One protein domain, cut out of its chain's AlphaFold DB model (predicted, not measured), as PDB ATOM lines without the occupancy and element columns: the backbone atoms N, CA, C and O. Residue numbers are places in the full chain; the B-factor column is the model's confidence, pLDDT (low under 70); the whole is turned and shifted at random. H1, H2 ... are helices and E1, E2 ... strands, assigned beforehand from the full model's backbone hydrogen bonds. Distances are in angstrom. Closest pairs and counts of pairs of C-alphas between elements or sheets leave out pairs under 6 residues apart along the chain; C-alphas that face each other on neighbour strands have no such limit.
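What this domain is: This is residues 189 to 214, 228 to 247 and 256 to 369 of the 470 residues of an uncharacterized protein of Anaeromyces robustus (UniProt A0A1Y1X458). Three antiparallel sheets of four strands stand face to face in turn like three blades of an open fan, with E5 E6 E7 E8 between E1 E2 E3 E4 and E9 E10 E11 E12. The blades come together at their first strands, E1, E5 and E9, the last blade only partly face to face with the middle one, while the small helix H1 lies off one end of the first blade. The printed part has 160 residues, with the named elements E1 E2 E3 H1 E4 E5 E6 E7 E8 E9 E10 E11 E12 in chain order, mostly strand. It is compact, with a radius of gyration of the C-alphas of 17.1 A, and only just flat, spanning 53 by 51 by 28 A.

Where its parts are: E5, residues 272 to 281, is 29.3 A long and begins with C-alpha 272 at (-15.850, -6.133, -79.037). E6, residues 288 to 297, is 28.9 A long; E7 is residues 303 to 310 and E8 residues 315 to 322. E1, residues 190 to 200, is 28.3 A long, begins at (-27.652, 0.704, -97.246) and bends by 58 degrees at residue 195. E2, residues 203 to 212, and E3, residues 228 to 236, are 27.8 A and 26.3 A long. H1 is residues 238 to 244 and E4 residues 260 to 266. E9, E10 and E11 are residues 330 to 335, 340 to 345 and 348 to 353; E12, residues 363 to 366, ends at (-8.578, -5.360, -59.176).

How they stand to each other: E5 E6 E7 E8 is a meander, each strand the antiparallel neighbour of the one before, and is twisted; N 276 and O 293 are 2.9 A apart in the hairpin of E5 and E6. The sheets form a stack, face to face in turn. Sheet E1 E2 E3 E4, twisted too, has its strands at 45 degrees to those of E5 E6 E7 E8, and the closest C-alphas of E1 and E5, Cys 198 and His 274, are 5.8 A apart. Within it, N 206 and O 233 of E2 and E3 are 2.9 A apart. E9 E10 E11 E12, also a meander, has its strands at 17 degrees to those of E5 E6 E7 E8; the closest C-alphas of E5 and E9, His 274 and Ser 334, are 5.6 A apart. In the hairpin of E10 and E11, N 343 and O 350 are 2.9 A apart. E4 and E8 are apart, as are E8 and E12. H1 is not on any of these sheets, and every O i to N i+4 pair in it is within hydrogen-bond range.

The domain as a whole: The two C-alphas farthest apart, those of Lys 247 and Glu 327, are 55.1 A apart. Residues 215 to 227 are not printed, with 11.1 A between C-alphas 214 and 228, nor are residues 248 to 255, with 17.3 A between C-alphas 247 and 256. Of the links that are printed whole, none is long. The mean pLDDT of the printed part is 86.3; residues 214, 368 and 369 are under 70.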
ATOM      1  N   ASN A 189     -30.169   0.696-100.633       72.75
ATOM      2  CA  ASN A 189     -29.596   2.004-100.302       72.75
ATOM      3  C   ASN A 189     -28.865   1.998 -98.947       72.75
ATOM      4  O   ASN A 189     -28.818   3.025 -98.274       72.75
ATOM      5  N   GLY A 190     -28.379   0.839 -98.503       71.56
ATOM      6  CA  GLY A 190     -27.652   0.704 -97.246       71.56
ATOM      7  C   GLY A 190     -26.179   1.103 -97.368       71.56
ATOM      8  O   GLY A 190     -25.534   0.813 -98.376       71.56
ATOM      9  N   GLU A 191     -25.622   1.714 -96.323       81.00
ATOM     10  CA  GLU A 191     -24.171   1.893 -96.148       81.00
ATOM     11  C   GLU A 191     -23.650   0.999 -95.020       81.00
ATOM     12  O   GLU A 191     -24.325   0.827 -94.010       81.00
ATOM     13  N   TYR A 192     -22.451   0.429 -95.181       82.38
ATOM     14  CA  TYR A 192     -21.845  -0.482 -94.203       82.38
ATOM     15  C   TYR A 192     -20.683   0.195 -93.522       82.38
ATOM     16  O   TYR A 192     -19.885   0.855 -94.173       82.38
ATOM     17  N   PHE A 193     -20.535  -0.040 -92.225       84.81
ATOM     18  CA  PHE A 193     -19.340   0.358 -91.501       84.81
ATOM     19  C   PHE A 193     -18.896  -0.786 -90.602       84.81
ATOM     20  O   PHE A 193     -19.704  -1.364 -89.876       84.81
ATOM     21  N   ILE A 194     -17.605  -1.116 -90.650       85.00
ATOM     22  CA  ILE A 194     -17.004  -2.073 -89.717       85.00
ATOM     23  C   ILE A 194     -16.867  -1.380 -88.364       85.00
ATOM     24  O   ILE A 194     -16.215  -0.342 -88.266       85.00
ATOM     25  N   ILE A 195     -17.456  -1.975 -87.331       86.69
ATOM     26  CA  ILE A 195     -17.321  -1.528 -85.942       86.69
ATOM     27  C   ILE A 195     -16.075  -2.164 -85.333       86.69
ATOM     28  O   ILE A 195     -15.229  -1.473 -84.774       86.69
ATOM     29  N   ASN A 196     -15.956  -3.488 -85.445       87.56
ATOM     30  CA  ASN A 196     -14.809  -4.232 -84.951       87.56
ATOM     31  C   ASN A 196     -14.573  -5.511 -85.776       87.56
ATOM     32  O   ASN A 196     -15.407  -5.950 -86.571       87.56
ATOM     33  N   SER A 197     -13.399  -6.106 -85.601       88.06
ATOM     34  CA  SER A 197     -12.904  -7.239 -86.363       88.06
ATOM     35  C   SER A 197     -12.021  -8.145 -85.513       88.06
ATOM     36  O   SER A 197     -11.202  -7.666 -84.735       88.06
ATOM     37  N   CYS A 198     -12.131  -9.454 -85.720       90.25
ATOM     38  CA  CYS A 198     -11.269 -10.457 -85.110       90.25
ATOM     39  C   CYS A 198     -10.869 -11.508 -86.151       90.25
ATOM     40  O   CYS A 198     -11.697 -11.978 -86.932       90.25
ATOM     41  N   VAL A 199      -9.588 -11.876 -86.159       89.75
ATOM     42  CA  VAL A 199      -9.034 -12.919 -87.023       89.75
ATOM     43  C   VAL A 199      -8.303 -13.916 -86.132       89.75
ATOM     44  O   VAL A 199      -7.190 -13.669 -85.678       89.75
ATOM     45  N   LEU A 200      -8.948 -15.042 -85.835       87.44
ATOM     46  CA  LEU A 200      -8.433 -16.034 -84.888       87.44
ATOM     47  C   LEU A 200      -8.961 -17.430 -85.239       87.44
ATOM     48  O   LEU A 200     -10.026 -17.553 -85.831       87.44
ATOM     49  N   ASP A 201      -8.216 -18.490 -84.919       81.12
ATOM     50  CA  ASP A 201      -8.626 -19.893 -85.108       81.12
ATOM     51  C   ASP A 201      -9.225 -20.241 -86.491       81.12
ATOM     52  O   ASP A 201     -10.168 -21.022 -86.602       81.12
ATOM     53  N   ASN A 202      -8.651 -19.694 -87.567       88.38
ATOM     54  CA  ASN A 202      -9.120 -19.856 -88.955       88.38
ATOM     55  C   ASN A 202     -10.483 -19.213 -89.263       88.38
ATOM     56  O   ASN A 202     -11.037 -19.468 -90.333       88.38
ATOM     57  N   LEU A 203     -10.999 -18.372 -88.373       90.81
ATOM     58  CA  LEU A 203     -12.194 -17.577 -88.594       90.81
ATOM     59  C   LEU A 203     -11.827 -16.119 -88.859       90.81
ATOM     60  O   LEU A 203     -10.859 -15.591 -88.304       90.81
ATOM     61  N   VAL A 204     -12.632 -15.472 -89.695       92.94
ATOM     62  CA  VAL A 204     -12.677 -14.011 -89.804       92.94
ATOM     63  C   VAL A 204     -14.045 -13.578 -89.310       92.94
ATOM     64  O   VAL A 204     -15.052 -13.991 -89.878       92.94
ATOM     65  N   THR A 205     -14.075 -12.774 -88.256       92.12
ATOM     66  CA  THR A 205     -15.295 -12.265 -87.629       92.12
ATOM     67  C   THR A 205     -15.309 -10.754 -87.765       92.12
ATOM     68  O   THR A 205     -14.368 -10.095 -87.330       92.12
ATOM     69  N   LEU A 206     -16.364 -10.199 -88.351       91.50
ATOM     70  CA  LEU A 206     -16.539  -8.758 -88.498       91.50
ATOM     71  C   LEU A 206     -17.892  -8.344 -87.958       91.50
ATOM     72  O   LEU A 206     -18.900  -8.976 -88.265       91.50
ATOM     73  N   SER A 207     -17.905  -7.276 -87.175       90.38
ATOM     74  CA  SER A 207     -19.129  -6.633 -86.743       90.38
ATOM     75  C   SER A 207     -19.382  -5.359 -87.540       90.38
ATOM     76  O   SER A 207     -18.459  -4.596 -87.824       90.38
ATOM     77  N   PHE A 208     -20.640  -5.143 -87.913       88.50
ATOM     78  CA  PHE A 208     -21.057  -4.059 -88.789       88.50
ATOM     79  C   PHE A 208     -22.239  -3.286 -88.217       88.50
ATOM     80  O   PHE A 208     -23.069  -3.848 -87.498       88.50
ATOM     81  N   ILE A 209     -22.319  -2.024 -88.626       87.31
ATOM     82  CA  ILE A 209     -23.550  -1.238 -88.675       87.31
ATOM     83  C   ILE A 209     -23.917  -1.019 -90.140       87.31
ATOM     84  O   ILE A 209     -23.072  -0.635 -90.950       87.31
ATOM     85  N   GLU A 210     -25.170  -1.296 -90.464       86.06
ATOM     86  CA  GLU A 210     -25.799  -0.998 -91.743       86.06
ATOM     87  C   GLU A 210     -26.737   0.197 -91.541       86.06
ATOM     88  O   GLU A 210     -27.717   0.101 -90.799       86.06
ATOM     89  N   LEU A 211     -26.405   1.338 -92.148       85.00
ATOM     90  CA  LEU A 211     -27.242   2.538 -92.133       85.00
ATOM     91  C   LEU A 211     -28.249   2.458 -93.273       85.00
ATOM     92  O   LEU A 211     -27.854   2.333 -94.432       85.00
ATOM     93  N   ILE A 212     -29.538   2.557 -92.955       82.31
ATOM     94  CA  ILE A 212     -30.610   2.514 -93.947       82.31
ATOM     95  C   ILE A 212     -30.993   3.945 -94.317       82.31
ATOM     96  O   ILE A 212     -31.567   4.678 -93.508       82.31
ATOM     97  N   HIS A 213     -30.707   4.341 -95.558       74.75
ATOM     98  CA  HIS A 213     -31.169   5.628 -96.072       74.75
ATOM     99  C   HIS A 213     -32.660   5.546 -96.435       74.75
ATOM    100  O   HIS A 213     -33.043   4.673 -97.223       74.75
ATOM    101  N   PRO A 214     -33.520   6.439 -95.909       65.94
ATOM    102  CA  PRO A 214     -34.933   6.445 -96.262       65.94
ATOM    103  C   PRO A 214     -35.106   6.669 -97.772       65.94
ATOM    104  O   PRO A 214     -34.540   7.590 -98.364       65.94
ATOM    105  N   SER A 228     -30.722   1.982 -88.011       77.81
ATOM    106  CA  SER A 228     -29.439   1.289 -88.079       77.81
ATOM    107  C   SER A 228     -29.624  -0.168 -87.681       77.81
ATOM    108  O   SER A 228     -30.235  -0.451 -86.648       77.81
ATOM    109  N   GLU A 229     -29.075  -1.089 -88.469       85.62
ATOM    110  CA  GLU A 229     -29.067  -2.519 -88.158       85.62
ATOM    111  C   GLU A 229     -27.650  -2.987 -87.830       85.62
ATOM    112  O   GLU A 229     -26.690  -2.670 -88.533       85.62
ATOM    113  N   PHE A 230     -27.505  -3.760 -86.754       89.12
ATOM    114  CA  PHE A 230     -26.220  -4.315 -86.343       89.12
ATOM    115  C   PHE A 230     -26.154  -5.803 -86.667       89.12
ATOM    116  O   PHE A 230     -27.095  -6.566 -86.420       89.12
ATOM    117  N   LYS A 231     -25.009  -6.253 -87.181       90.44
ATOM    118  CA  LYS A 231     -24.789  -7.677 -87.443       90.44
ATOM    119  C   LYS A 231     -23.338  -8.086 -87.324       90.44
ATOM    120  O   LYS A 231     -22.429  -7.277 -87.482       90.44
ATOM    121  N   ILE A 232     -23.130  -9.370 -87.071       91.75
ATOM    122  CA  ILE A 232     -21.810  -9.996 -87.066       91.75
ATOM    123  C   ILE A 232     -21.765 -11.010 -88.197       91.75
ATOM    124  O   ILE A 232     -22.640 -11.867 -88.293       91.75
ATOM    125  N   VAL A 233     -20.745 -10.934 -89.044       91.75
ATOM    126  CA  VAL A 233     -20.502 -11.907 -90.109       91.75
ATOM    127  C   VAL A 233     -19.246 -12.696 -89.775       91.75
ATOM    128  O   VAL A 233     -18.200 -12.121 -89.476       91.75
ATOM    129  N   VAL A 234     -19.358 -14.021 -89.823       92.69
ATOM    130  CA  VAL A 234     -18.257 -14.947 -89.539       92.69
ATOM    131  C   VAL A 234     -17.988 -15.784 -90.781       92.69
ATOM    132  O   VAL A 234     -18.910 -16.413 -91.294       92.69
ATOM    133  N   TRP A 235     -16.738 -15.827 -91.241       92.75
ATOM    134  CA  TRP A 235     -16.271 -16.699 -92.323       92.75
ATOM    135  C   TRP A 235     -15.373 -17.810 -91.780       92.75
ATOM    136  O   TRP A 235     -14.426 -17.531 -91.046       92.75
ATOM    137  N   ASP A 236     -15.620 -19.054 -92.199       91.50
ATOM    138  CA  ASP A 236     -14.807 -20.224 -91.845       91.50
ATOM    139  C   ASP A 236     -13.801 -20.580 -92.952       91.50
ATOM    140  O   ASP A 236     -14.157 -21.067 -94.031       91.50
ATOM    141  N   LEU A 237     -12.510 -20.376 -92.668       91.50
ATOM    142  CA  LEU A 237     -11.408 -20.638 -93.595       91.50
ATOM    143  C   LEU A 237     -10.804 -22.045 -93.447       91.50
ATOM    144  O   LEU A 237      -9.827 -22.363 -94.133       91.50
ATOM    145  N   ASN A 238     -11.347 -22.924 -92.597       87.81
ATOM    146  CA  ASN A 238     -10.756 -24.233 -92.304       87.81
ATOM    147  C   ASN A 238     -10.541 -25.103 -93.551       87.81
ATOM    148  O   ASN A 238      -9.475 -25.708 -93.711       87.81
ATOM    149  N   LEU A 239     -11.533 -25.188 -94.444       87.62
ATOM    150  CA  LEU A 239     -11.415 -25.967 -95.685       87.62
ATOM    151  C   LEU A 239     -10.340 -25.393 -96.612       87.62
ATOM    152  O   LEU A 239      -9.547 -26.149 -97.179       87.62
ATOM    153  N   LEU A 240     -10.274 -24.066 -96.711       90.06
ATOM    154  CA  LEU A 240      -9.285 -23.376 -97.527       90.06
ATOM    155  C   LEU A 240      -7.863 -23.602 -96.998       90.06
ATOM    156  O   LEU A 240      -6.964 -23.967 -97.755       90.06
ATOM    157  N   ILE A 241      -7.661 -23.469 -95.687       87.94
ATOM    158  CA  ILE A 241      -6.362 -23.701 -95.044       87.94
ATOM    159  C   ILE A 241      -5.931 -25.163 -95.188       87.94
ATOM    160  O   ILE A 241      -4.763 -25.441 -95.472       87.94
ATOM    161  N   LYS A 242      -6.855 -26.123 -95.043       87.00
ATOM    162  CA  LYS A 242      -6.569 -27.546 -95.298       87.00
ATOM    163  C   LYS A 242      -6.098 -27.769 -96.737       87.00
ATOM    164  O   LYS A 242      -5.123 -28.492 -96.940       87.00
ATOM    165  N   ALA A 243      -6.741 -27.134 -97.715       87.19
ATOM    166  CA  ALA A 243      -6.374 -27.264 -99.121       87.19
ATOM    167  C   ALA A 243      -5.020 -26.618 -99.452       87.19
ATOM    168  O   ALA A 243      -4.220 -27.223-100.159       87.19
ATOM    169  N   LEU A 244      -4.722 -25.443 -98.893       86.00
ATOM    170  CA  LEU A 244      -3.430 -24.762 -99.064       86.00
ATOM    171  C   LEU A 244      -2.247 -25.554 -98.497       86.00
ATOM    172  O   LEU A 244      -1.119 -25.408 -98.959       86.00
ATOM    173  N   ASN A 245      -2.499 -26.393 -97.494       81.75
ATOM    174  CA  ASN A 245      -1.489 -27.256 -96.889       81.75
ATOM    175  C   ASN A 245      -1.312 -28.601 -97.623       81.75
ATOM    176  O   ASN A 245      -0.439 -29.392 -97.252       81.75
ATOM    177  N   ALA A 246      -2.127 -28.895 -98.640       83.81
ATOM    178  CA  ALA A 246      -2.019 -30.125 -99.415       83.81
ATOM    179  C   ALA A 246      -0.861 -30.045-100.424       83.81
ATOM    180  O   ALA A 246      -0.661 -29.032-101.083       83.81
ATOM    181  N   LYS A 247      -0.113 -31.144-100.588       74.12
ATOM    182  CA  LYS A 247       1.059 -31.199-101.486       74.12
ATOM    183  C   LYS A 247       0.728 -31.028-102.974       74.12
ATOM    184  O   LYS A 247       1.592 -30.594-103.722       74.12
ATOM    185  N   ASP A 256     -12.473 -22.794-106.295       83.25
ATOM    186  CA  ASP A 256     -13.706 -23.583-106.201       83.25
ATOM    187  C   ASP A 256     -14.100 -23.912-104.746       83.25
ATOM    188  O   ASP A 256     -15.169 -24.478-104.496       83.25
ATOM    189  N   ILE A 257     -13.241 -23.605-103.765       85.75
ATOM    190  CA  ILE A 257     -13.523 -23.888-102.355       85.75
ATOM    191  C   ILE A 257     -14.594 -22.923-101.865       85.75
ATOM    192  O   ILE A 257     -14.361 -21.726-101.710       85.75
ATOM    193  N   LYS A 258     -15.769 -23.473-101.551       85.25
ATOM    194  CA  LYS A 258     -16.829 -22.721-100.890       85.25
ATOM    195  C   LYS A 258     -16.409 -22.404 -99.454       85.25
ATOM    196  O   LYS A 258     -16.266 -23.311 -98.636       85.25
ATOM    197  N   ILE A 259     -16.242 -21.120 -99.164       88.56
ATOM    198  CA  ILE A 259     -16.057 -20.615 -97.804       88.56
ATOM    199  C   ILE A 259     -17.437 -20.493 -97.168       88.56
ATOM    200  O   ILE A 259     -18.326 -19.847 -97.724       88.56
ATOM    201  N   GLY A 260     -17.627 -21.177 -96.041       85.12
ATOM    202  CA  GLY A 260     -18.845 -21.053 -95.250       85.12
ATOM    203  C   GLY A 260     -18.872 -19.709 -94.536       85.12
ATOM    204  O   GLY A 260     -17.829 -19.229 -94.089       85.12
ATOM    205  N   ASN A 261     -20.054 -19.112 -94.423       90.50
ATOM    206  CA  ASN A 261     -20.272 -17.953 -93.576       90.50
ATOM    207  C   ASN A 261     -21.608 -18.040 -92.832       90.50
ATOM    208  O   ASN A 261     -22.501 -18.798 -93.212       90.50
ATOM    209  N   VAL A 262     -21.723 -17.254 -91.766       91.69
ATOM    210  CA  VAL A 262     -22.964 -17.053 -91.015       91.69
ATOM    211  C   VAL A 262     -23.114 -15.576 -90.663       91.69
ATOM    212  O   VAL A 262     -22.122 -14.898 -90.399       91.69
ATOM    213  N   ILE A 263     -24.356 -15.093 -90.682       91.12
ATOM    214  CA  ILE A 263     -24.734 -13.741 -90.266       91.12
ATOM    215  C   ILE A 263     -25.520 -13.863 -88.961       91.12
ATOM    216  O   ILE A 263     -26.483 -14.628 -88.879       91.12
ATOM    217  N   ILE A 264     -25.095 -13.123 -87.945       91.25
ATOM    218  CA  ILE A 264     -25.711 -13.070 -86.623       91.25
ATOM    219  C   ILE A 264     -26.351 -11.685 -86.476       91.25
ATOM    220  O   ILE A 264     -25.614 -10.705 -86.332       91.25
ATOM    221  N   PRO A 265     -27.688 -11.572 -86.528       84.44
ATOM    222  CA  PRO A 265     -28.358 -10.308 -86.261       84.44
ATOM    223  C   PRO A 265     -28.256  -9.983 -84.769       84.44
ATOM    224  O   PRO A 265     -28.442 -10.860 -83.920       84.44
ATOM    225  N   ILE A 266     -27.974  -8.725 -84.448       85.62
ATOM    226  CA  ILE A 266     -27.876  -8.236 -83.071       85.62
ATOM    227  C   ILE A 266     -28.559  -6.872 -82.952       85.62
ATOM    228  O   ILE A 266     -28.682  -6.128 -83.917       85.62
ATOM    229  N   SER A 267     -29.039  -6.556 -81.754       83.31
ATOM    230  CA  SER A 267     -29.828  -5.347 -81.482       83.31
ATOM    231  C   SER A 267     -29.058  -4.292 -80.682       83.31
ATOM    232  O   SER A 267     -29.666  -3.429 -80.059       83.31
ATOM    233  N   PHE A 268     -27.736  -4.413 -80.620       82.56
ATOM    234  CA  PHE A 268     -26.841  -3.572 -79.829       82.56
ATOM    235  C   PHE A 268     -25.543  -3.343 -80.599       82.56
ATOM    236  O   PHE A 268     -25.233  -4.122 -81.499       82.56
ATOM    237  N   THR A 269     -24.771  -2.323 -80.223       83.69
ATOM    238  CA  THR A 269     -23.485  -1.996 -80.854       83.69
ATOM    239  C   THR A 269     -22.389  -2.979 -80.402       83.69
ATOM    240  O   THR A 269     -21.937  -2.907 -79.260       83.69
ATOM    241  N   PRO A 270     -21.913  -3.895 -81.264       81.94
ATOM    242  CA  PRO A 270     -20.907  -4.911 -80.925       81.94
ATOM    243  C   PRO A 270     -19.486  -4.327 -80.915       81.94
ATOM    244  O   PRO A 270     -18.696  -4.525 -81.846       81.94
ATOM    245  N   THR A 271     -19.158  -3.585 -79.862       85.75
ATOM    246  CA  THR A 271     -17.860  -2.908 -79.721       85.75
ATOM    247  C   THR A 271     -16.676  -3.856 -79.596       85.75
ATOM    248  O   THR A 271     -15.566  -3.458 -79.922       85.75
ATOM    249  N   ILE A 272     -16.885  -5.101 -79.159       88.50
ATOM    250  CA  ILE A 272     -15.850  -6.133 -79.037       88.50
ATOM    251  C   ILE A 272     -16.360  -7.401 -79.711       88.50
ATOM    252  O   ILE A 272     -17.476  -7.836 -79.433       88.50
ATOM    253  N   VAL A 273     -15.530  -8.018 -80.556       92.12
ATOM    254  CA  VAL A 273     -15.766  -9.370 -81.075       92.12
ATOM    255  C   VAL A 273     -14.540 -10.246 -80.861       92.12
ATOM    256  O   VAL A 273     -13.409  -9.813 -81.058       92.12
ATOM    257  N   HIS A 274     -14.767 -11.496 -80.475       93.69
ATOM    258  CA  HIS A 274     -13.718 -12.498 -80.319       93.69
ATOM    259  C   HIS A 274     -14.260 -13.863 -80.726       93.69
ATOM    260  O   HIS A 274     -15.436 -14.151 -80.523       93.69
ATOM    261  N   ASN A 275     -13.420 -14.740 -81.267       92.25
ATOM    262  CA  ASN A 275     -13.855 -16.080 -81.645       92.25
ATOM    263  C   ASN A 275     -12.898 -17.162 -81.146       92.25
ATOM    264  O   ASN A 275     -11.697 -16.941 -81.066       92.25
ATOM    265  N   CYS A 276     -13.419 -18.346 -80.837       90.44
ATOM    266  CA  CYS A 276     -12.608 -19.483 -80.414       90.44
ATOM    267  C   CYS A 276     -13.155 -20.807 -80.947       90.44
ATOM    268  O   CYS A 276     -14.369 -21.028 -80.964       90.44
ATOM    269  N   VAL A 277     -12.254 -21.699 -81.364       87.81
ATOM    270  CA  VAL A 277     -12.594 -23.076 -81.752       87.81
ATOM    271  C   VAL A 277     -12.443 -24.018 -80.562       87.81
ATOM    272  O   VAL A 277     -11.367 -24.160 -79.982       87.81
ATOM    273  N   VAL A 278     -13.513 -24.745 -80.252       85.75
ATOM    274  CA  VAL A 278     -13.577 -25.720 -79.164       85.75
ATOM    275  C   VAL A 278     -13.747 -27.118 -79.730       85.75
ATOM    276  O   VAL A 278     -14.691 -27.389 -80.461       85.75
ATOM    277  N   GLN A 279     -12.874 -28.044 -79.344       83.19
ATOM    278  CA  GLN A 279     -13.017 -29.456 -79.690       83.19
ATOM    279  C   GLN A 279     -13.644 -30.224 -78.538       83.19
ATOM    280  O   GLN A 279     -13.020 -30.403 -77.493       83.19
ATOM    281  N   LYS A 280     -14.865 -30.725 -78.736       82.31
ATOM    282  CA  LYS A 280     -15.551 -31.572 -77.755       82.31
ATOM    283  C   LYS A 280     -15.652 -32.991 -78.280       82.31
ATOM    284  O   LYS A 280     -15.914 -33.230 -79.455       82.31
ATOM    285  N   ARG A 281     -15.441 -33.964 -77.400       80.69
ATOM    286  CA  ARG A 281     -15.694 -35.366 -77.724       80.69
ATOM    287  C   ARG A 281     -17.171 -35.643 -77.494       80.69
ATOM    288  O   ARG A 281     -17.642 -35.525 -76.370       80.69
ATOM    289  N   ASN A 282     -17.882 -36.021 -78.545       78.56
ATOM    290  CA  ASN A 282     -19.260 -36.460 -78.423       78.56
ATOM    291  C   ASN A 282     -19.282 -37.822 -77.715       78.56
ATOM    292  O   ASN A 282     -18.682 -38.791 -78.185       78.56
ATOM    293  N   GLU A 283     -19.951 -37.888 -76.567       81.75
ATOM    294  CA  GLU A 283     -20.013 -39.096 -75.738       81.75
ATOM    295  C   GLU A 283     -20.746 -40.253 -76.436       81.75
ATOM    296  O   GLU A 283     -20.410 -41.417 -76.222       81.75
ATOM    297  N   ASN A 284     -21.701 -39.944 -77.319       83.06
ATOM    298  CA  ASN A 284     -22.534 -40.935 -78.000       83.06
ATOM    299  C   ASN A 284     -21.833 -41.549 -79.216       83.06
ATOM    300  O   ASN A 284     -21.921 -42.754 -79.447       83.06
ATOM    301  N   THR A 285     -21.146 -40.732 -80.016       83.44
ATOM    302  CA  THR A 285     -20.464 -41.184 -81.244       83.44
ATOM    303  C   THR A 285     -18.984 -41.479 -81.022       83.44
ATOM    304  O   THR A 285     -18.339 -42.091 -81.875       83.44
ATOM    305  N   ASN A 286     -18.435 -41.059 -79.880       78.44
ATOM    306  CA  ASN A 286     -17.017 -41.116 -79.548       78.44
ATOM    307  C   ASN A 286     -16.113 -40.335 -80.527       78.44
ATOM    308  O   ASN A 286     -14.896 -40.541 -80.538       78.44
ATOM    309  N   THR A 287     -16.701 -39.461 -81.350       83.75
ATOM    310  CA  THR A 287     -16.004 -38.612 -82.321       83.75
ATOM    311  C   THR A 287     -15.741 -37.231 -81.739       83.75
ATOM    312  O   THR A 287     -16.517 -36.729 -80.931       83.75
ATOM    313  N   THR A 288     -14.642 -36.608 -82.153       80.69
ATOM    314  CA  THR A 288     -14.386 -35.197 -81.860       80.69
ATOM    315  C   THR A 288     -15.189 -34.336 -82.827       80.69
ATOM    316  O   THR A 288     -15.082 -34.520 -84.036       80.69
ATOM    317  N   GLU A 289     -15.969 -33.417 -82.280       84.19
ATOM    318  CA  GLU A 289     -16.718 -32.383 -82.993       84.19
ATOM    319  C   GLU A 289     -16.084 -31.031 -82.664       84.19
ATOM    320  O   GLU A 289     -15.651 -30.831 -81.520       84.19
ATOM    321  N   ASN A 290     -16.009 -30.115 -83.635       86.00
ATOM    322  CA  ASN A 290     -15.665 -28.732 -83.322       86.00
ATOM    323  C   ASN A 290     -16.933 -27.893 -83.128       86.00
ATOM    324  O   ASN A 290     -17.981 -28.095 -83.744       86.00
ATOM    325  N   TYR A 291     -16.806 -26.960 -82.201       89.75
ATOM    326  CA  TYR A 291     -17.772 -25.932 -81.889       89.75
ATOM    327  C   TYR A 291     -17.070 -24.590 -82.035       89.75
ATOM    328  O   TYR A 291     -15.891 -24.463 -81.694       89.75
ATOM    329  N   TYR A 292     -17.795 -23.588 -82.508       92.19
ATOM    330  CA  TYR A 292     -17.289 -22.228 -82.622       92.19
ATOM    331  C   TYR A 292     -17.989 -21.355 -81.596       92.19
ATOM    332  O   TYR A 292     -19.217 -21.282 -81.574       92.19
ATOM    333  N   TYR A 293     -17.210 -20.719 -80.732       94.31
ATOM    334  CA  TYR A 293     -17.706 -19.721 -79.796       94.31
ATOM    335  C   TYR A 293     -17.414 -18.348 -80.380       94.31
ATOM    336  O   TYR A 293     -16.251 -18.005 -80.579       94.31
ATOM    337  N   ILE A 294     -18.462 -17.580 -80.667       95.31
ATOM    338  CA  ILE A 294     -18.372 -16.203 -81.153       95.31
ATOM    339  C   ILE A 294     -18.859 -15.298 -80.028       95.31
ATOM    340  O   ILE A 294     -20.039 -15.309 -79.687       95.31
ATOM    341  N   LEU A 295     -17.938 -14.561 -79.422       95.19
ATOM    342  CA  LEU A 295     -18.215 -13.577 -78.389       95.19
ATOM    343  C   LEU A 295     -18.448 -12.213 -79.040       95.19
ATOM    344  O   LEU A 295     -17.680 -11.797 -79.907       95.19
ATOM    345  N   SER A 296     -19.484 -11.524 -78.582       94.62
ATOM    346  CA  SER A 296     -19.771 -10.123 -78.869       94.62
ATOM    347  C   SER A 296     -20.026  -9.390 -77.563       94.62
ATOM    348  O   SER A 296     -20.659  -9.954 -76.672       94.62
ATOM    349  N   SER A 297     -19.556  -8.153 -77.434       92.12
ATOM    350  CA  SER A 297     -19.804  -7.377 -76.224       92.12
ATOM    351  C   SER A 297     -19.961  -5.881 -76.465       92.12
ATOM    352  O   SER A 297     -19.387  -5.312 -77.405       92.12
ATOM    353  N   THR A 298     -20.758  -5.265 -75.596       88.31
ATOM    354  CA  THR A 298     -20.916  -3.822 -75.475       88.31
ATOM    355  C   THR A 298     -19.944  -3.250 -74.440       88.31
ATOM    356  O   THR A 298     -19.743  -3.822 -73.368       88.31
ATOM    357  N   ALA A 299     -19.319  -2.119 -74.765       82.81
ATOM    358  CA  ALA A 299     -18.318  -1.494 -73.906       82.81
ATOM    359  C   ALA A 299     -18.939  -0.755 -72.709       82.81
ATOM    360  O   ALA A 299     -18.355  -0.779 -71.628       82.81
ATOM    361  N   ASP A 300     -20.106  -0.125 -72.900       81.56
ATOM    362  CA  ASP A 300     -20.699   0.835 -71.951       81.56
ATOM    363  C   ASP A 300     -21.743   0.217 -71.007       81.56
ATOM    364  O   ASP A 300     -21.967   0.704 -69.900       81.56
ATOM    365  N   ASP A 301     -22.370  -0.875 -71.426       82.94
ATOM    366  CA  ASP A 301     -23.403  -1.602 -70.688       82.94
ATOM    367  C   ASP A 301     -22.933  -2.992 -70.229       82.94
ATOM    368  O   ASP A 301     -23.656  -3.673 -69.504       82.94
ATOM    369  N   GLY A 302     -21.703  -3.390 -70.583       85.56
ATOM    370  CA  GLY A 302     -21.030  -4.577 -70.046       85.56
ATOM    371  C   GLY A 302     -21.692  -5.903 -70.420       85.56
ATOM    372  O   GLY A 302     -21.449  -6.918 -69.768       85.56
ATOM    373  N   ILE A 303     -22.543  -5.927 -71.447       90.75
ATOM    374  CA  ILE A 303     -23.205  -7.153 -71.889       90.75
ATOM    375  C   ILE A 303     -22.206  -7.960 -72.707       90.75
ATOM    376  O   ILE A 303     -21.642  -7.468 -73.685       90.75
ATOM    377  N   ILE A 304     -22.002  -9.220 -72.330       93.44
ATOM    378  CA  ILE A 304     -21.176 -10.177 -73.067       93.44
ATOM    379  C   ILE A 304     -22.089 -11.292 -73.571       93.44
ATOM    380  O   ILE A 304     -22.644 -12.061 -72.791       93.44
ATOM    381  N   THR A 305     -22.229 -11.416 -74.885       94.44
ATOM    382  CA  THR A 305     -23.009 -12.472 -75.534       94.44
ATOM    383  C   THR A 305     -22.080 -13.471 -76.206       94.44
ATOM    384  O   THR A 305     -21.205 -13.090 -76.980       94.44
ATOM    385  N   ILE A 306     -22.292 -14.765 -75.966       95.38
ATOM    386  CA  ILE A 306     -21.579 -15.854 -76.638       95.38
ATOM    387  C   ILE A 306     -22.564 -16.663 -77.471       95.38
ATOM    388  O   ILE A 306     -23.469 -17.309 -76.942       95.38
ATOM    389  N   PHE A 307     -22.344 -16.661 -78.781       95.38
ATOM    390  CA  PHE A 307     -23.042 -17.501 -79.743       95.38
ATOM    391  C   PHE A 307     -22.236 -18.781 -79.975       95.38
ATOM    392  O   PHE A 307     -21.063 -18.731 -80.351       95.38
ATOM    393  N   ILE A 308     -22.861 -19.934 -79.753       94.56
ATOM    394  CA  ILE A 308     -22.242 -21.251 -79.907       94.56
ATOM    395  C   ILE A 308     -22.763 -21.896 -81.188       94.56
ATOM    396  O   ILE A 308     -23.961 -22.158 -81.312       94.56
ATOM    397  N   PHE A 309     -21.858 -22.210 -82.112       93.50
ATOM    398  CA  PHE A 309     -22.149 -22.891 -83.373       93.50
ATOM    399  C   PHE A 309     -21.513 -24.280 -83.423       93.50
ATOM    400  O   PHE A 309     -20.512 -24.531 -82.753       93.50
ATOM    401  N   ASP A 310     -22.084 -25.180 -84.224       90.56
ATOM    402  CA  ASP A 310     -21.424 -26.434 -84.612       90.56
ATOM    403  C   ASP A 310     -20.480 -26.263 -85.814       90.56
ATOM    404  O   ASP A 310     -20.372 -25.186 -86.399       90.56
ATOM    405  N   ASP A 311     -19.828 -27.364 -86.192       85.69
ATOM    406  CA  ASP A 311     -18.956 -27.493 -87.364       85.69
ATOM    407  C   ASP A 311     -19.575 -27.014 -88.691       85.69
ATOM    408  O   ASP A 311     -18.839 -26.621 -89.595       85.69
ATOM    409  N   ASP A 312     -20.906 -27.022 -88.815       86.38
ATOM    410  CA  ASP A 312     -21.639 -26.574 -90.006       86.38
ATOM    411  C   ASP A 312     -22.099 -25.103 -89.892       86.38
ATOM    412  O   ASP A 312     -22.952 -24.661 -90.667       86.38
ATOM    413  N   LEU A 313     -21.570 -24.349 -88.916       87.75
ATOM    414  CA  LEU A 313     -21.980 -22.983 -88.565       87.75
ATOM    415  C   LEU A 313     -23.480 -22.861 -88.246       87.75
ATOM    416  O   LEU A 313     -24.101 -21.824 -88.489       87.75
ATOM    417  N   ARG A 314     -24.095 -23.902 -87.671       91.12
ATOM    418  CA  ARG A 314     -25.480 -23.841 -87.184       91.12
ATOM    419  C   ARG A 314     -25.500 -23.502 -85.708       91.12
ATOM    420  O   ARG A 314     -24.831 -24.155 -84.905       91.12
ATOM    421  N   ILE A 315     -26.310 -22.509 -85.351       92.75
ATOM    422  CA  ILE A 315     -26.442 -22.076 -83.964       92.75
ATOM    423  C   ILE A 315     -26.990 -23.214 -83.097       92.75
ATOM    424  O   ILE A 315     -27.946 -23.906 -83.462       92.75
ATOM    425  N   LYS A 316     -26.351 -23.427 -81.951       93.75
ATOM    426  CA  LYS A 316     -26.764 -24.384 -80.922       93.75
ATOM    427  C   LYS A 316     -27.333 -23.682 -79.713       93.75
ATOM    428  O   LYS A 316     -28.338 -24.129 -79.172       93.75
ATOM    429  N   GLU A 317     -26.677 -22.611 -79.293       93.62
ATOM    430  CA  GLU A 317     -26.980 -21.941 -78.043       93.62
ATOM    431  C   GLU A 317     -26.484 -20.494 -78.092       93.62
ATOM    432  O   GLU A 317     -25.476 -20.201 -78.735       93.62
ATOM    433  N   THR A 318     -27.182 -19.611 -77.383       93.50
ATOM    434  CA  THR A 318     -26.735 -18.247 -77.098       93.50
ATOM    435  C   THR A 318     -26.738 -18.062 -75.590       93.50
ATOM    436  O   THR A 318     -27.748 -18.345 -74.944       93.50
ATOM    437  N   ARG A 319     -25.630 -17.573 -75.033       93.81
ATOM    438  CA  ARG A 319     -25.508 -17.230 -73.612       93.81
ATOM    439  C   ARG A 319     -25.209 -15.752 -73.459       93.81
ATOM    440  O   ARG A 319     -24.475 -15.196 -74.267       93.81
ATOM    441  N   ASN A 320     -25.781 -15.139 -72.431       92.56
ATOM    442  CA  ASN A 320     -25.547 -13.744 -72.094       92.56
ATOM    443  C   ASN A 320     -25.012 -13.671 -70.674       92.56
ATOM    444  O   ASN A 320     -25.542 -14.330 -69.780       92.56
ATOM    445  N   PHE A 321     -24.002 -12.841 -70.497       91.88
ATOM    446  CA  PHE A 321     -23.355 -12.555 -69.234       91.88
ATOM    447  C   PHE A 321     -23.344 -11.044 -69.048       91.88
ATOM    448  O   PHE A 321     -23.394 -10.280 -70.016       91.88
ATOM    449  N   MET A 322     -23.288 -10.633 -67.793       89.62
ATOM    450  CA  MET A 322     -23.107  -9.242 -67.423       89.62
ATOM    451  C   MET A 322     -21.704  -9.095 -66.852       89.62
ATOM    452  O   MET A 322     -21.266  -9.952 -66.093       89.62
ATOM    453  N   TYR A 323     -21.008  -8.031 -67.221       86.00
ATOM    454  CA  TYR A 323     -19.786  -7.586 -66.569       86.00
ATOM    455  C   TYR A 323     -20.130  -6.467 -65.580       86.00
ATOM    456  O   TYR A 323     -20.997  -5.631 -65.848       86.00
ATOM    457  N   SER A 324     -19.487  -6.447 -64.413       80.38
ATOM    458  CA  SER A 324     -19.769  -5.440 -63.388       80.38
ATOM    459  C   SER A 324     -19.215  -4.067 -63.772       80.38
ATOM    460  O   SER A 324     -18.043  -3.775 -63.568       80.38
ATOM    461  N   MET A 325     -20.089  -3.188 -64.258       76.19
ATOM    462  CA  MET A 325     -19.728  -1.859 -64.766       76.19
ATOM    463  C   MET A 325     -19.696  -0.740 -63.711       76.19
ATOM    464  O   MET A 325     -19.694   0.425 -64.097       76.19
ATOM    465  N   GLU A 326     -19.718  -1.025 -62.399       74.88
ATOM    466  CA  GLU A 326     -19.740   0.022 -61.354       74.88
ATOM    467  C   GLU A 326     -18.545   0.995 -61.487       74.88
ATOM    468  O   GLU A 326     -17.451   0.767 -60.974       74.88
ATOM    469  N   GLU A 327     -18.782   2.101 -62.208       70.19
ATOM    470  CA  GLU A 327     -17.792   3.091 -62.645       70.19
ATOM    471  C   GLU A 327     -16.601   2.522 -63.451       70.19
ATOM    472  O   GLU A 327     -15.492   3.067 -63.367       70.19
ATOM    473  N   ASP A 328     -16.802   1.439 -64.203       79.12
ATOM    474  CA  ASP A 328     -15.788   0.835 -65.076       79.12
ATOM    475  C   ASP A 328     -16.204   0.900 -66.559       79.12
ATOM    476  O   ASP A 328     -17.339   1.242 -66.879       79.12
ATOM    477  N   VAL A 329     -15.268   0.624 -67.470       84.81
ATOM    478  CA  VAL A 329     -15.500   0.493 -68.915       84.81
ATOM    479  C   VAL A 329     -14.836  -0.778 -69.400       84.81
ATOM    480  O   VAL A 329     -13.630  -0.938 -69.202       84.81
ATOM    481  N   LEU A 330     -15.595  -1.646 -70.072       87.62
ATOM    482  CA  LEU A 330     -15.054  -2.871 -70.645       87.62
ATOM    483  C   LEU A 330     -14.148  -2.533 -71.838       87.62
ATOM    484  O   LEU A 330     -14.588  -2.014 -72.860       87.62
ATOM    485  N   LEU A 331     -12.859  -2.834 -71.700       86.81
ATOM    486  CA  LEU A 331     -11.836  -2.596 -72.719       86.81
ATOM    487  C   LEU A 331     -11.670  -3.791 -73.657       86.81
ATOM    488  O   LEU A 331     -11.298  -3.628 -74.818       86.81
ATOM    489  N   TRP A 332     -11.873  -5.002 -73.135       89.88
ATOM    490  CA  TRP A 332     -11.665  -6.236 -73.879       89.88
ATOM    491  C   TRP A 332     -12.466  -7.389 -73.301       89.88
ATOM    492  O   TRP A 332     -12.632  -7.496 -72.087       89.88
ATOM    493  N   ALA A 333     -12.878  -8.302 -74.174       92.12
ATOM    494  CA  ALA A 333     -13.460  -9.570 -73.787       92.12
ATOM    495  C   ALA A 333     -13.004 -10.681 -74.740       92.12
ATOM    496  O   ALA A 333     -12.933 -10.488 -75.955       92.12
ATOM    497  N   SER A 334     -12.708 -11.857 -74.194       92.75
ATOM    498  CA  SER A 334     -12.346 -13.041 -74.968       92.75
ATOM    499  C   SER A 334     -12.944 -14.308 -74.380       92.75
ATOM    500  O   SER A 334     -13.224 -14.407 -73.190       92.75
ATOM    501  N   VAL A 335     -13.126 -15.297 -75.251       92.38
ATOM    502  CA  VAL A 335     -13.576 -16.643 -74.899       92.38
ATOM    503  C   VAL A 335     -12.516 -17.649 -75.339       92.38
ATOM    504  O   VAL A 335     -11.932 -17.497 -76.412       92.38
ATOM    505  N   HIS A 336     -12.261 -18.662 -74.515       88.12
ATOM    506  CA  HIS A 336     -11.174 -19.625 -74.696       88.12
ATOM    507  C   HIS A 336     -11.679 -21.066 -74.833       88.12
ATOM    508  O   HIS A 336     -12.837 -21.384 -74.554       88.12
ATOM    509  N   ALA A 337     -10.791 -21.957 -75.287       84.81
ATOM    510  CA  ALA A 337     -11.145 -23.317 -75.690       84.81
ATOM    511  C   ALA A 337     -11.662 -24.202 -74.540       84.81
ATOM    512  O   ALA A 337     -12.408 -25.152 -74.767       84.81
ATOM    513  N   ASP A 338     -11.270 -23.895 -73.307       81.88
ATOM    514  CA  ASP A 338     -11.746 -24.539 -72.080       81.88
ATOM    515  C   ASP A 338     -13.095 -23.979 -71.585       81.88
ATOM    516  O   ASP A 338     -13.655 -24.474 -70.606       81.88
ATOM    517  N   GLY A 339     -13.648 -22.982 -72.282       86.62
ATOM    518  CA  GLY A 339     -14.861 -22.276 -71.893       86.62
ATOM    519  C   GLY A 339     -14.618 -21.129 -70.919       86.62
ATOM    520  O   GLY A 339     -15.595 -20.553 -70.453       86.62
ATOM    521  N   THR A 340     -13.366 -20.778 -70.620       90.00
ATOM    522  CA  THR A 340     -13.058 -19.578 -69.842       90.00
ATOM    523  C   THR A 340     -13.402 -18.327 -70.642       90.00
ATOM    524  O   THR A 340     -13.107 -18.227 -71.835       90.00
ATOM    525  N   ILE A 341     -14.016 -17.369 -69.966       92.25
ATOM    526  CA  ILE A 341     -14.313 -16.032 -70.443       92.25
ATOM    527  C   ILE A 341     -13.465 -15.071 -69.622       92.25
ATOM    528  O   ILE A 341     -13.394 -15.159 -68.395       92.25
ATOM    529  N   LEU A 342     -12.792 -14.176 -70.327       92.25
ATOM    530  CA  LEU A 342     -11.982 -13.119 -69.756       92.25
ATOM    531  C   LEU A 342     -12.607 -11.790 -70.159       92.25
ATOM    532  O   LEU A 342     -12.754 -11.530 -71.350       92.25
ATOM    533  N   ALA A 343     -12.928 -10.952 -69.181       91.81
ATOM    534  CA  ALA A 343     -13.413  -9.594 -69.374       91.81
ATOM    535  C   ALA A 343     -12.481  -8.623 -68.640       91.81
ATOM    536  O   ALA A 343     -12.174  -8.813 -67.466       91.81
ATOM    537  N   ILE A 344     -11.983  -7.608 -69.337       89.06
ATOM    538  CA  ILE A 344     -11.019  -6.645 -68.799       89.06
ATOM    539  C   ILE A 344     -11.610  -5.258 -68.911       89.06
ATOM    540  O   ILE A 344     -11.755  -4.739 -70.016       89.06
ATOM    541  N   GLY A 345     -11.897  -4.658 -67.764       87.19
ATOM    542  CA  GLY A 345     -12.168  -3.238 -67.642       87.19
ATOM    543  C   GLY A 345     -10.931  -2.436 -67.249       87.19
ATOM    544  O   GLY A 345      -9.815  -2.954 -67.139       87.19
ATOM    545  N   ARG A 346     -11.130  -1.136 -67.033       80.38
ATOM    546  CA  ARG A 346     -10.106  -0.218 -66.515       80.38
ATOM    547  C   ARG A 346      -9.821  -0.451 -65.035       80.38
ATOM    548  O   ARG A 346      -8.692  -0.206 -64.609       80.38
ATOM    549  N   LYS A 347     -10.815  -0.873 -64.251       80.38
ATOM    550  CA  LYS A 347     -10.709  -1.061 -62.795       80.38
ATOM    551  C   LYS A 347     -10.718  -2.522 -62.382       80.38
ATOM    552  O   LYS A 347     -10.109  -2.836 -61.361       80.38
ATOM    553  N   GLU A 348     -11.341  -3.409 -63.146       85.19
ATOM    554  CA  GLU A 348     -11.472  -4.815 -62.773       85.19
ATOM    555  C   GLU A 348     -11.266  -5.774 -63.951       85.19
ATOM    556  O   GLU A 348     -11.687  -5.535 -65.080       85.19
ATOM    557  N   ILE A 349     -10.620  -6.903 -63.679       87.44
ATOM    558  CA  ILE A 349     -10.540  -8.050 -64.577       87.44
ATOM    559  C   ILE A 349     -11.446  -9.134 -64.003       87.44
ATOM    560  O   ILE A 349     -11.246  -9.572 -62.870       87.44
ATOM    561  N   GLU A 350     -12.414  -9.588 -64.787       89.19
ATOM    562  CA  GLU A 350     -13.284 -10.707 -64.446       89.19
ATOM    563  C   GLU A 350     -12.891 -11.948 -65.253       89.19
ATOM    564  O   GLU A 350     -12.704 -11.898 -66.471       89.19
ATOM    565  N   ILE A 351     -12.755 -13.075 -64.556       89.12
ATOM    566  CA  ILE A 351     -12.506 -14.392 -65.144       89.12
ATOM    567  C   ILE A 351     -13.614 -15.324 -64.672       89.12
ATOM    568  O   ILE A 351     -13.802 -15.502 -63.469       89.12
ATOM    569  N   PHE A 352     -14.333 -15.925 -65.609       90.81
ATOM    570  CA  PHE A 352     -15.463 -16.800 -65.310       90.81
ATOM    571  C   PHE A 352     -15.604 -17.880 -66.378       90.81
ATOM    572  O   PHE A 352     -14.999 -17.809 -67.446       90.81
ATOM    573  N   ASN A 353     -16.357 -18.929 -66.083       90.62
ATOM    574  CA  ASN A 353     -16.629 -20.003 -67.019       90.62
ATOM    575  C   ASN A 353     -17.914 -19.727 -67.801       90.62
ATOM    576  O   ASN A 353     -18.876 -19.163 -67.293       90.62
ATOM    577  N   ILE A 354     -17.989 -20.236 -69.027       90.25
ATOM    578  CA  ILE A 354     -19.203 -20.190 -69.845       90.25
ATOM    579  C   ILE A 354     -20.420 -20.839 -69.166       90.25
ATOM    580  O   ILE A 354     -21.552 -20.582 -69.571       90.25
ATOM    581  N   ASN A 355     -20.206 -21.717 -68.185       88.25
ATOM    582  CA  ASN A 355     -21.264 -22.358 -67.406       88.25
ATOM    583  C   ASN A 355     -21.652 -21.598 -66.133       88.25
ATOM    584  O   ASN A 355     -22.581 -22.037 -65.458       88.25
ATOM    585  N   ASP A 356     -20.977 -20.494 -65.823       85.69
ATOM    586  CA  ASP A 356     -21.337 -19.643 -64.698       85.69
ATOM    587  C   ASP A 356     -22.590 -18.845 -65.069       85.69
ATOM    588  O   ASP A 356     -22.711 -18.300 -66.164       85.69
ATOM    589  N   THR A 357     -23.576 -18.845 -64.183       76.75
ATOM    590  CA  THR A 357     -24.883 -18.220 -64.411       76.75
ATOM    591  C   THR A 357     -25.089 -16.959 -63.582       76.75
ATOM    592  O   THR A 357     -25.996 -16.186 -63.885       76.75
ATOM    593  N   GLU A 358     -24.286 -16.753 -62.538       81.00
ATOM    594  CA  GLU A 358     -24.418 -15.654 -61.580       81.00
ATOM    595  C   GLU A 358     -23.099 -14.864 -61.456       81.00
ATOM    596  O   GLU A 358     -22.007 -15.428 -61.510       81.00
ATOM    597  N   LEU A 359     -23.201 -13.537 -61.290       78.00
ATOM    598  CA  LEU A 359     -22.059 -12.603 -61.227       78.00
ATOM    599  C   LEU A 359     -21.086 -12.886 -60.075       78.00
ATOM    600  O   LEU A 359     -19.902 -12.577 -60.162       78.00
ATOM    601  N   ASP A 360     -21.580 -13.421 -58.965       81.06
ATOM    602  CA  ASP A 360     -20.784 -13.762 -57.784       81.06
ATOM    603  C   ASP A 360     -19.876 -14.981 -58.010       81.06
ATOM    604  O   ASP A 360     -18.924 -15.188 -57.257       81.06
ATOM    605  N   GLN A 361     -20.123 -15.748 -59.075       81.56
ATOM    606  CA  GLN A 361     -19.239 -16.817 -59.535       81.56
ATOM    607  C   GLN A 361     -18.021 -16.263 -60.286       81.56
ATOM    608  O   GLN A 361     -17.022 -16.966 -60.444       81.56
ATOM    609  N   HIS A 362     -18.069 -14.997 -60.720       86.75
ATOM    610  CA  HIS A 362     -16.975 -14.385 -61.454       86.75
ATOM    611  C   HIS A 362     -15.803 -14.097 -60.519       86.75
ATOM    612  O   HIS A 362     -15.921 -13.405 -59.503       86.75
ATOM    613  N   ARG A 363     -14.617 -14.574 -60.895       85.19
ATOM    614  CA  ARG A 363     -13.389 -14.212 -60.198       85.19
ATOM    615  C   ARG A 363     -12.991 -12.796 -60.591       85.19
ATOM    616  O   ARG A 363     -12.541 -12.559 -61.708       85.19
ATOM    617  N   LYS A 364     -13.088 -11.891 -59.625       84.69
ATOM    618  CA  LYS A 364     -12.770 -10.469 -59.760       84.69
ATOM    619  C   LYS A 364     -11.340 -10.171 -59.323       84.69
ATOM    620  O   LYS A 364     -10.897 -10.580 -58.247       84.69
ATOM    621  N   ILE A 365     -10.605  -9.463 -60.168       81.44
ATOM    622  CA  ILE A 365      -9.216  -9.070 -59.956       81.44
ATOM    623  C   ILE A 365      -9.127  -7.549 -60.111       81.44
ATOM    624  O   ILE A 365      -9.317  -7.049 -61.217       81.44
ATOM    625  N   PRO A 366      -8.779  -6.797 -59.054       78.44
ATOM    626  CA  PRO A 366      -8.578  -5.360 -59.176       78.44
ATOM    627  C   PRO A 366      -7.454  -5.032 -60.170       78.44
ATOM    628  O   PRO A 366      -6.311  -5.459 -60.002       78.44
ATOM    629  N   ALA A 367      -7.769  -4.214 -61.169       71.81
ATOM    630  CA  ALA A 367      -6.856  -3.663 -62.168       71.81
ATOM    631  C   ALA A 367      -6.156  -2.374 -61.688       71.81
ATOM    632  O   ALA A 367      -5.415  -1.750 -62.444       71.81
ATOM    633  N   ASN A 368      -6.308  -2.025 -60.401       65.06
ATOM    634  CA  ASN A 368      -5.644  -0.905 -59.711       65.06
ATOM    635  C   ASN A 368      -4.108  -0.891 -59.859       65.06
ATOM    636  O   ASN A 368      -3.457   0.054 -59.433       65.06
ATOM    637  N   VAL A 369      -3.513  -1.958 -60.396       59.50
ATOM    638  CA  VAL A 369      -2.074  -2.085 -60.651       59.50
ATOM    639  C   VAL A 369      -1.640  -1.342 -61.925       59.50
ATOM    640  O   VAL A 369      -0.444  -1.138 -62.122       59.50
TER     641      VAL A 369